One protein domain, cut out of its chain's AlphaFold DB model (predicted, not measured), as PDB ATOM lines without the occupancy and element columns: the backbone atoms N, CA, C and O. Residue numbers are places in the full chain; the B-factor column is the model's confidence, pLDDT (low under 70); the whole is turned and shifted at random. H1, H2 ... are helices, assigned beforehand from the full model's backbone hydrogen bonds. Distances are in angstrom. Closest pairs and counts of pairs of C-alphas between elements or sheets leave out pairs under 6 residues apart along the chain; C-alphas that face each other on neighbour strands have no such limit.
ATOM      1  N   GLN A   7     -12.356  23.912  -9.930       86.62
ATOM      2  CA  GLN A   7     -12.062  25.059 -10.790       86.62
ATOM      3  C   GLN A   7     -13.211  26.076 -10.842       86.62
ATOM      4  O   GLN A   7     -12.947  27.272 -10.847       86.62
ATOM      5  N   SER A   8     -14.466  25.618 -10.857       86.94
ATOM      6  CA  SER A   8     -15.649  26.489 -10.826       86.94
ATOM      7  C   SER A   8     -15.753  27.208  -9.489       86.94
ATOM      8  O   SER A   8     -15.869  28.426  -9.463       86.94
ATOM      9  N   GLU A   9     -15.619  26.471  -8.384       88.06
ATOM     10  CA  GLU A   9     -15.680  27.051  -7.037       88.06
ATOM     11  C   GLU A   9     -14.587  28.103  -6.822       88.06
ATOM     12  O   GLU A   9     -14.833  29.159  -6.241       88.06
ATOM     13  N   LEU A  10     -13.378  27.842  -7.332       90.12
ATOM     14  CA  LEU A  10     -12.281  28.802  -7.270       90.12
ATOM     15  C   LEU A  10     -12.591  30.073  -8.071       90.12
ATOM     16  O   LEU A  10     -12.322  31.168  -7.584       90.12
ATOM     17  N   LEU A  11     -13.148  29.948  -9.279       93.12
ATOM     18  CA  LEU A  11     -13.530  31.103 -10.096       93.12
ATOM     19  C   LEU A  11     -14.634  31.931  -9.426       93.12
ATOM     20  O   LEU A  11     -14.515  33.155  -9.358       93.12
ATOM     21  N   ASP A  12     -15.646  31.270  -8.866       91.50
ATOM     22  CA  ASP A  12     -16.746  31.922  -8.152       91.50
ATOM     23  C   ASP A  12     -16.241  32.660  -6.904       91.50
ATOM     24  O   ASP A  12     -16.623  33.806  -6.643       91.50
ATOM     25  N   PHE A  13     -15.319  32.041  -6.157       93.31
ATOM     26  CA  PHE A  13     -14.664  32.684  -5.022       93.31
ATOM     27  C   PHE A  13     -13.818  33.890  -5.449       93.31
ATOM     28  O   PHE A  13     -13.901  34.947  -4.819       93.31
ATOM     29  N   LEU A  14     -13.023  33.770  -6.517       92.81
ATOM     30  CA  LEU A  14     -12.208  34.878  -7.022       92.81
ATOM     31  C   LEU A  14     -13.083  36.060  -7.444       92.81
ATOM     32  O   LEU A  14     -12.787  37.196  -7.077       92.81
ATOM     33  N   GLN A  15     -14.193  35.802  -8.139       92.44
ATOM     34  CA  GLN A  15     -15.149  36.840  -8.512       92.44
ATOM     35  C   GLN A  15     -15.767  37.514  -7.278       92.44
ATOM     36  O   GLN A  15     -15.834  38.747  -7.213       92.44
ATOM     37  N   PHE A  16     -16.167  36.728  -6.273       92.69
ATOM     38  CA  PHE A  16     -16.662  37.248  -4.997       92.69
ATOM     39  C   PHE A  16     -15.620  38.145  -4.312       92.69
ATOM     40  O   PHE A  16     -15.920  39.294  -3.980       92.69
ATOM     41  N   ALA A  17     -14.386  37.664  -4.154       91.38
ATOM     42  CA  ALA A  17     -13.312  38.402  -3.497       91.38
ATOM     43  C   ALA A  17     -12.957  39.691  -4.256       91.38
ATOM     44  O   ALA A  17     -12.853  40.755  -3.646       91.38
ATOM     45  N   SER A  18     -12.856  39.635  -5.589       91.06
ATOM     46  CA  SER A  18     -12.611  40.820  -6.421       91.06
ATOM     47  C   SER A  18     -13.704  41.876  -6.261       91.06
ATOM     48  O   SER A  18     -13.389  43.061  -6.167       91.06
ATOM     49  N   SER A  19     -14.976  41.471  -6.167       90.06
ATOM     50  CA  SER A  19     -16.081  42.416  -5.952       90.06
ATOM     51  C   SER A  19     -15.991  43.138  -4.600       90.06
ATOM     52  O   SER A  19     -16.296  44.328  -4.512       90.06
ATOM     53  N   ARG A  20     -15.511  42.453  -3.553       87.75
ATOM     54  CA  ARG A  20     -15.339  43.008  -2.202       87.75
ATOM     55  C   ARG A  20     -14.189  44.002  -2.131       87.75
ATOM     56  O   ARG A  20     -14.376  45.109  -1.634       87.75
ATOM     57  N   VAL A  21     -13.053  43.648  -2.729       87.00
ATOM     58  CA  VAL A  21     -11.905  44.556  -2.856       87.00
ATOM     59  C   VAL A  21     -12.291  45.804  -3.653       87.00
ATOM     60  O   VAL A  21     -12.025  46.919  -3.213       87.00
ATOM     61  N   ALA A  22     -12.993  45.642  -4.782       86.69
ATOM     62  CA  ALA A  22     -13.471  46.769  -5.588       86.69
ATOM     63  C   ALA A  22     -14.473  47.669  -4.839       86.69
ATOM     64  O   ALA A  22     -14.550  48.864  -5.114       86.69
ATOM     65  N   SER A  23     -15.215  47.109  -3.881       84.69
ATOM     66  CA  SER A  23     -16.166  47.845  -3.039       84.69
ATOM     67  C   SER A  23     -15.505  48.563  -1.851       84.69
ATOM     68  O   SER A  23     -16.204  49.213  -1.077       84.69
ATOM     69  N   GLY A  24     -14.177  48.464  -1.697       79.06
ATOM     70  CA  GLY A  24     -13.433  49.079  -0.592       79.06
ATOM     71  C   GLY A  24     -13.532  48.317   0.734       79.06
ATOM     72  O   GLY A  24     -13.265  48.890   1.787       79.06
ATOM     73  N   ASP A  25     -13.923  47.040   0.692       75.81
ATOM     74  CA  ASP A  25     -13.995  46.140   1.850       75.81
ATOM     75  C   ASP A  25     -12.659  45.379   1.995       75.81
ATOM     76  O   ASP A  25     -12.591  44.152   1.946       75.81
ATOM     77  N   ASP A  26     -11.558  46.133   2.074       69.31
ATOM     78  CA  ASP A  26     -10.169  45.644   2.040       69.31
ATOM     79  C   ASP A  26      -9.635  45.175   3.404       69.31
ATOM     80  O   ASP A  26      -8.476  44.782   3.533       69.31
ATOM     81  N   ARG A  27     -10.483  45.204   4.435       78.19
ATOM     82  CA  ARG A  27     -10.102  44.905   5.823       78.19
ATOM     83  C   ARG A  27     -10.203  43.429   6.189       78.19
ATOM     84  O   ARG A  27      -9.729  43.048   7.255       78.19
ATOM     85  N   LEU A  28     -10.854  42.628   5.349       82.25
ATOM     86  CA  LEU A  28     -11.118  41.219   5.620       82.25
ATOM     87  C   LEU A  28      -9.922  40.355   5.224       82.25
ATOM     88  O   LEU A  28      -9.356  40.517   4.140       82.25
ATOM     89  N   SER A  29      -9.569  39.391   6.074       89.06
ATOM     90  CA  SER A  29      -8.584  38.376   5.694       89.06
ATOM     91  C   SER A  29      -9.158  37.418   4.639       89.06
ATOM     92  O   SER A  29     -10.374  37.310   4.451       89.06
ATOM     93  N   ILE A  30      -8.283  36.674   3.955       88.00
ATOM     94  CA  ILE A  30      -8.697  35.669   2.961       88.00
ATOM     95  C   ILE A  30      -9.608  34.615   3.606       88.00
ATOM     96  O   ILE A  30     -10.625  34.234   3.027       88.00
ATOM     97  N   GLU A  31      -9.293  34.170   4.821       90.25
ATOM     98  CA  GLU A  31     -10.100  33.216   5.582       90.25
ATOM     99  C   GLU A  31     -11.505  33.760   5.873       90.25
ATOM    100  O   GLU A  31     -12.495  33.026   5.807       90.25
ATOM    101  N   GLU A  32     -11.613  35.056   6.165       90.94
ATOM    102  CA  GLU A  32     -12.897  35.706   6.413       90.94
ATOM    103  C   GLU A  32     -13.721  35.834   5.133       90.94
ATOM    104  O   GLU A  32     -14.929  35.584   5.165       90.94
ATOM    105  N   LEU A  33     -13.074  36.141   4.006       91.19
ATOM    106  CA  LEU A  33     -13.710  36.166   2.691       91.19
ATOM    107  C   LEU A  33     -14.230  34.781   2.294       91.19
ATOM    108  O   LEU A  33     -15.372  34.673   1.851       91.19
ATOM    109  N   VAL A  34     -13.450  33.716   2.508       92.12
ATOM    110  CA  VAL A  34     -13.892  32.335   2.241       92.12
ATOM    111  C   VAL A  34     -15.100  31.977   3.105       92.12
ATOM    112  O   VAL A  34     -16.073  31.410   2.606       92.12
ATOM    113  N   ARG A  35     -15.076  32.332   4.395       91.62
ATOM    114  CA  ARG A  35     -16.199  32.090   5.310       91.62
ATOM    115  C   ARG A  35     -17.469  32.808   4.849       91.62
ATOM    116  O   ARG A  35     -18.525  32.182   4.791       91.62
ATOM    117  N   GLN A  36     -17.373  34.090   4.501       91.88
ATOM    118  CA  GLN A  36     -18.523  34.863   4.019       91.88
ATOM    119  C   GLN A  36     -19.046  34.351   2.672       91.88
ATOM    120  O   GLN A  36     -20.260  34.267   2.472       91.88
ATOM    121  N   TRP A  37     -18.144  33.986   1.758       93.12
ATOM    122  CA  TRP A  37     -18.503  33.411   0.466       93.12
ATOM    123  C   TRP A  37     -19.296  32.113   0.631       93.12
ATOM    124  O   TRP A  37     -20.360  31.972   0.028       93.12
ATOM    125  N   ARG A  38     -18.838  31.202   1.502       90.75
ATOM    126  CA  ARG A  38     -19.558  29.953   1.797       90.75
ATOM    127  C   ARG A  38     -20.941  30.216   2.367       90.75
ATOM    128  O   ARG A  38     -21.909  29.700   1.830       90.75
ATOM    129  N   GLN A  39     -21.046  31.084   3.372       90.38
ATOM    130  CA  GLN A  39     -22.339  31.444   3.964       90.38
ATOM    131  C   GLN A  39     -23.313  32.008   2.923       90.38
ATOM    132  O   GLN A  39     -24.486  31.641   2.896       90.38
ATOM    133  N   THR A  40     -22.822  32.877   2.037       88.69
ATOM    134  CA  THR A  40     -23.634  33.470   0.968       88.69
ATOM    135  C   THR A  40     -24.070  32.414  -0.049       88.69
ATOM    136  O   THR A  40     -25.231  32.390  -0.452       88.69
ATOM    137  N   SER A  41     -23.155  31.526  -0.439       88.50
ATOM    138  CA  SER A  41     -23.406  30.479  -1.434       88.50
ATOM    139  C   SER A  41     -24.365  29.412  -0.904       88.50
ATOM    140  O   SER A  41     -25.319  29.048  -1.587       88.50
ATOM    141  N   GLU A  42     -24.184  28.971   0.343       89.12
ATOM    142  CA  GLU A  42     -25.082  28.037   1.032       89.12
ATOM    143  C   GLU A  42     -26.489  28.625   1.184       89.12
ATOM    144  O   GLU A  42     -27.486  27.946   0.920       89.12
ATOM    145  N   PHE A  43     -26.589  29.906   1.553       86.00
ATOM    146  CA  PHE A  43     -27.873  30.595   1.634       86.00
ATOM    147  C   PHE A  43     -28.555  30.681   0.263       86.00
ATOM    148  O   PHE A  43     -29.735  30.347   0.138       86.00
ATOM    149  N   ALA A  44     -27.820  31.079  -0.780       87.31
ATOM    150  CA  ALA A  44     -28.345  31.156  -2.139       87.31
ATOM    151  C   ALA A  44     -28.836  29.788  -2.642       87.31
ATOM    152  O   ALA A  44     -29.931  29.705  -3.203       87.31
ATOM    153  N   GLN A  45     -28.076  28.721  -2.377       89.69
ATOM    154  CA  GLN A  45     -28.466  27.355  -2.721       89.69
ATOM    155  C   GLN A  45     -29.730  26.930  -1.971       89.69
ATOM    156  O   GLN A  45     -30.672  26.439  -2.584       89.69
ATOM    157  N   THR A  46     -29.802  27.205  -0.667       90.56
ATOM    158  CA  THR A  46     -30.983  26.897   0.153       90.56
ATOM    159  C   THR A  46     -32.236  27.581  -0.399       90.56
ATOM    160  O   THR A  46     -33.294  26.966  -0.526       90.56
ATOM    161  N   VAL A  47     -32.131  28.859  -0.778       93.06
ATOM    162  CA  VAL A  47     -33.244  29.602  -1.389       93.06
ATOM    163  C   VAL A  47     -33.640  29.004  -2.742       93.06
ATOM    164  O   VAL A  47     -34.835  28.920  -3.043       93.06
ATOM    165  N   ALA A  48     -32.669  28.595  -3.560       92.00
ATOM    166  CA  ALA A  48     -32.933  27.941  -4.839       92.00
ATOM    167  C   ALA A  48     -33.673  26.608  -4.650       92.00
ATOM    168  O   ALA A  48     -34.686  26.384  -5.315       92.00
ATOM    169  N   ASP A  49     -33.245  25.785  -3.691       93.25
ATOM    170  CA  ASP A  49     -33.867  24.496  -3.375       93.25
ATOM    171  C   ASP A  49     -35.327  24.672  -2.923       93.25
ATOM    172  O   ASP A  49     -36.220  23.961  -3.390       93.25
ATOM    173  N   VAL A  50     -35.609  25.677  -2.084       94.00
ATOM    174  CA  VAL A  50     -36.983  26.002  -1.658       94.00
ATOM    175  C   VAL A  50     -37.852  26.425  -2.846       94.00
ATOM    176  O   VAL A  50     -38.976  25.942  -2.997       94.00
ATOM    177  N   ARG A  51     -37.349  27.311  -3.715       94.75
ATOM    178  CA  ARG A  51     -38.081  27.760  -4.915       94.75
ATOM    179  C   ARG A  51     -38.368  26.607  -5.872       94.75
ATOM    180  O   ARG A  51     -39.461  26.538  -6.441       94.75
ATOM    181  N   GLN A  52     -37.406  25.702  -6.024       94.62
ATOM    182  CA  GLN A  52     -37.574  24.500  -6.823       94.62
ATOM    183  C   GLN A  52     -38.665  23.603  -6.228       94.62
ATOM    184  O   GLN A  52     -39.580  23.216  -6.949       94.62
ATOM    185  N   GLY A  53     -38.658  23.379  -4.910       92.69
ATOM    186  CA  GLY A  53     -39.700  22.611  -4.220       92.69
ATOM    187  C   GLY A  53     -41.109  23.189  -4.399       92.69
ATOM    188  O   GLY A  53     -42.052  22.442  -4.659       92.69
ATOM    189  N   ILE A  54     -41.259  24.517  -4.343       95.31
ATOM    190  CA  ILE A  54     -42.540  25.195  -4.624       95.31
ATOM    191  C   ILE A  54     -42.989  24.935  -6.069       95.31
ATOM    192  O   ILE A  54     -44.156  24.630  -6.317       95.31
ATOM    193  N   THR A  55     -42.061  25.032  -7.023       96.31
ATOM    194  CA  THR A  55     -42.340  24.789  -8.446       96.31
ATOM    195  C   THR A  55     -42.748  23.339  -8.693       96.31
ATOM    196  O   THR A  55     -43.727  23.081  -9.389       96.31
ATOM    197  N   ASP A  56     -42.038  22.386  -8.094       95.31
ATOM    198  CA  ASP A  56     -42.321  20.958  -8.232       95.31
ATOM    199  C   ASP A  56     -43.674  20.584  -7.614       95.31
ATOM    200  O   ASP A  56     -44.431  19.816  -8.213       95.31
ATOM    201  N   ALA A  57     -44.028  21.183  -6.474       92.38
ATOM    202  CA  ALA A  57     -45.354  21.032  -5.882       92.38
ATOM    203  C   ALA A  57     -46.456  21.574  -6.808       92.38
ATOM    204  O   ALA A  57     -47.444  20.880  -7.049       92.38
ATOM    205  N   ALA A  58     -46.266  22.763  -7.392       94.12
ATOM    206  CA  ALA A  58     -47.210  23.349  -8.349       94.12
ATOM    207  C   ALA A  58     -47.358  22.515  -9.637       94.12
ATOM    208  O   ALA A  58     -48.417  22.512 -10.256       94.12
ATOM    209  N   GLN A  59     -46.312  21.780 -10.023       96.75
ATOM    210  CA  GLN A  59     -46.314  20.851 -11.157       96.75
ATOM    211  C   GLN A  59     -46.867  19.457 -10.809       96.75
ATOM    212  O   GLN A  59     -46.841  18.569 -11.658       96.75
ATOM    213  N   GLY A  60     -47.344  19.236  -9.579       93.88
ATOM    214  CA  GLY A  60     -47.893  17.948  -9.151       93.88
ATOM    215  C   GLY A  60     -46.844  16.848  -8.969       93.88
ATOM    216  O   GLY A  60     -47.191  15.672  -8.960       93.88
ATOM    217  N   LYS A  61     -45.563  17.206  -8.818       92.38
ATOM    218  CA  LYS A  61     -44.480  16.246  -8.536       92.38
ATOM    219  C   LYS A  61     -44.359  15.895  -7.050       92.38
ATOM    220  O   LYS A  61     -43.516  15.082  -6.680       92.38
ATOM    221  N   ALA A  62     -45.157  16.529  -6.193       92.12
ATOM    222  CA  ALA A  62     -45.244  16.174  -4.785       92.12
ATOM    223  C   ALA A  62     -46.041  14.872  -4.613       92.12
ATOM    224  O   ALA A  62     -47.029  14.645  -5.306       92.12
ATOM    225  N   GLN A  63     -45.631  14.045  -3.655       92.00
ATOM    226  CA  GLN A  63     -46.310  12.796  -3.313       92.00
ATOM    227  C   GLN A  63     -46.475  12.663  -1.795       92.00
ATOM    228  O   GLN A  63     -45.704  13.277  -1.046       92.00
ATOM    229  N   PRO A  64     -47.451  11.868  -1.319       93.81
ATOM    230  CA  PRO A  64     -47.588  11.561   0.095       93.81
ATOM    231  C   PRO A  64     -46.310  10.953   0.668       93.81
ATOM    232  O   PRO A  64     -45.635  10.132   0.045       93.81
ATOM    233  N   ILE A  65     -45.995  11.338   1.902       93.06
ATOM    234  CA  ILE A  65     -44.777  10.877   2.566       93.06
ATOM    235  C   ILE A  65     -44.784   9.356   2.799       93.06
ATOM    236  O   ILE A  65     -43.734   8.722   2.731       93.06
ATOM    237  N   SER A  66     -45.962   8.760   3.018       94.62
ATOM    238  CA  SER A  66     -46.149   7.307   3.140       94.62
ATOM    239  C   SER A  66     -45.630   6.559   1.917       94.62
ATOM    240  O   SER A  66     -44.918   5.565   2.058       94.62
ATOM    241  N   ASP A  67     -45.946   7.079   0.735       94.25
ATOM    242  CA  ASP A  67     -45.670   6.441  -0.547       94.25
ATOM    243  C   ASP A  67     -44.177   6.558  -0.859       94.25
ATOM    244  O   ASP A  67     -43.525   5.573  -1.208       94.25
ATOM    245  N   ALA A  68     -43.596   7.732  -0.581       92.25
ATOM    246  CA  ALA A  68     -42.156   7.947  -0.662       92.25
ATOM    247  C   ALA A  68     -41.370   6.990   0.256       92.25
ATOM    248  O   ALA A  68     -40.362   6.416  -0.164       92.25
ATOM    249  N   PHE A  69     -41.822   6.780   1.498       94.25
ATOM    250  CA  PHE A  69     -41.169   5.845   2.419       94.25
ATOM    251  C   PHE A  69     -41.306   4.387   1.980       94.25
ATOM    252  O   PHE A  69     -40.328   3.642   2.075       94.25
ATOM    253  N   ALA A  70     -42.477   3.983   1.484       93.94
ATOM    254  CA  ALA A  70     -42.681   2.642   0.943       93.94
ATOM    255  C   ALA A  70     -41.748   2.377  -0.251       93.94
ATOM    256  O   ALA A  70     -41.103   1.328  -0.323       93.94
ATOM    257  N   ASP A  71     -41.588   3.353  -1.147       92.75
ATOM    258  CA  ASP A  71     -40.657   3.263  -2.273       92.75
ATOM    259  C   ASP A  71     -39.195   3.133  -1.829       92.75
ATOM    260  O   ASP A  71     -38.440   2.342  -2.403       92.75
ATOM    261  N   VAL A  72     -38.781   3.881  -0.801       93.81
ATOM    262  CA  VAL A  72     -37.432   3.770  -0.223       93.81
ATOM    263  C   VAL A  72     -37.219   2.392   0.403       93.81
ATOM    264  O   VAL A  72     -36.214   1.748   0.102       93.81
ATOM    265  N   ARG A  73     -38.166   1.901   1.213       94.00
ATOM    266  CA  ARG A  73     -38.093   0.562   1.823       94.00
ATOM    267  C   ARG A  73     -37.986  -0.536   0.766       94.00
ATOM    268  O   ARG A  73     -37.083  -1.369   0.849       94.00
ATOM    269  N   ARG A  74     -38.808  -0.460  -0.286       93.12
ATOM    270  CA  ARG A  74     -38.771  -1.388  -1.427       93.12
ATOM    271  C   ARG A  74     -37.403  -1.396  -2.113       93.12
ATOM    272  O   ARG A  74     -36.874  -2.467  -2.391       93.12
ATOM    273  N   LYS A  75     -36.800  -0.223  -2.347       93.69
ATOM    274  CA  LYS A  75     -35.450  -0.102  -2.939       93.69
ATOM    275  C   LYS A  75     -34.349  -0.673  -2.047       93.69
ATOM    276  O   LYS A  75     -33.354  -1.167  -2.564       93.69
ATOM    277  N   LEU A  76     -34.526  -0.598  -0.730       94.50
ATOM    278  CA  LEU A  76     -33.580  -1.122   0.256       94.50
ATOM    279  C   LEU A  76     -33.818  -2.600   0.602       94.50
ATOM    280  O   LEU A  76     -33.055  -3.163   1.381       94.50
ATOM    281  N   GLY A  77     -34.852  -3.237   0.039       91.31
ATOM    282  CA  GLY A  77     -35.194  -4.631   0.333       91.31
ATOM    283  C   GLY A  77     -35.721  -4.855   1.754       91.31
ATOM    284  O   GLY A  77     -35.681  -5.977   2.253       91.31
TER     285      GLY A  77
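What this domain is: This is residues 7 to 77 of the 80 residues of an uncharacterized protein of Planctomycetaceae bacterium (UniProt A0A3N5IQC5). One long helix, H2, makes a shaft; H1 packs at a steep tilt on the first part of it, and H3 sticks out as a separate arm beyond the other end. The chain folds back only at the H1 end, and residues 42 to 52 of H2 run bare. The printed part has 71 residues, with three named helices in the order H1, H2, H3 and no named strand, and the class is all helix. The whole is extended, with a radius of gyration of the C-alphas of 19.6 A and an elongated outline of 54 by 30 by 19 A.

Where its parts are: H1 holds residues 7 to 22 and begins at C-alpha 7, (-12.062, 25.059, -10.790); it is 22.4 A from first to last C-alpha. H2 holds residues 30 to 58 and measures 42.0 A, with C-alpha 30 at (-8.697, 35.669, 2.961). H3 holds residues 65 to 76, measures 16.6 A and ends at C-alpha 76, (-33.580, -1.122, 0.256).

How they stand to each other: H1 and H2 touch, with residues 13 to 17 of H1 and residues 33 to 37 of H2 alone. Their closest C-alphas, those of Ala 17 and Leu 33, are 6.6 A apart. They run opposite ways at a steep tilt of 65 degrees. H3 is apart from H1 and from H2. In H1, H2 and H3 every O i to N i+4 pair is within hydrogen-bond range.

The domain as a whole: The two C-alphas farthest apart, those of Gly 24 and Gly 77, are 58.0 A apart. Residues 42 to 52, 55 to 60 and 63 to 77 stand free. The printed part has no cut, and the links H1 to H2 and H2 to H3 are short. The mean pLDDT of the printed part is 90.6; residue 26 is under 70.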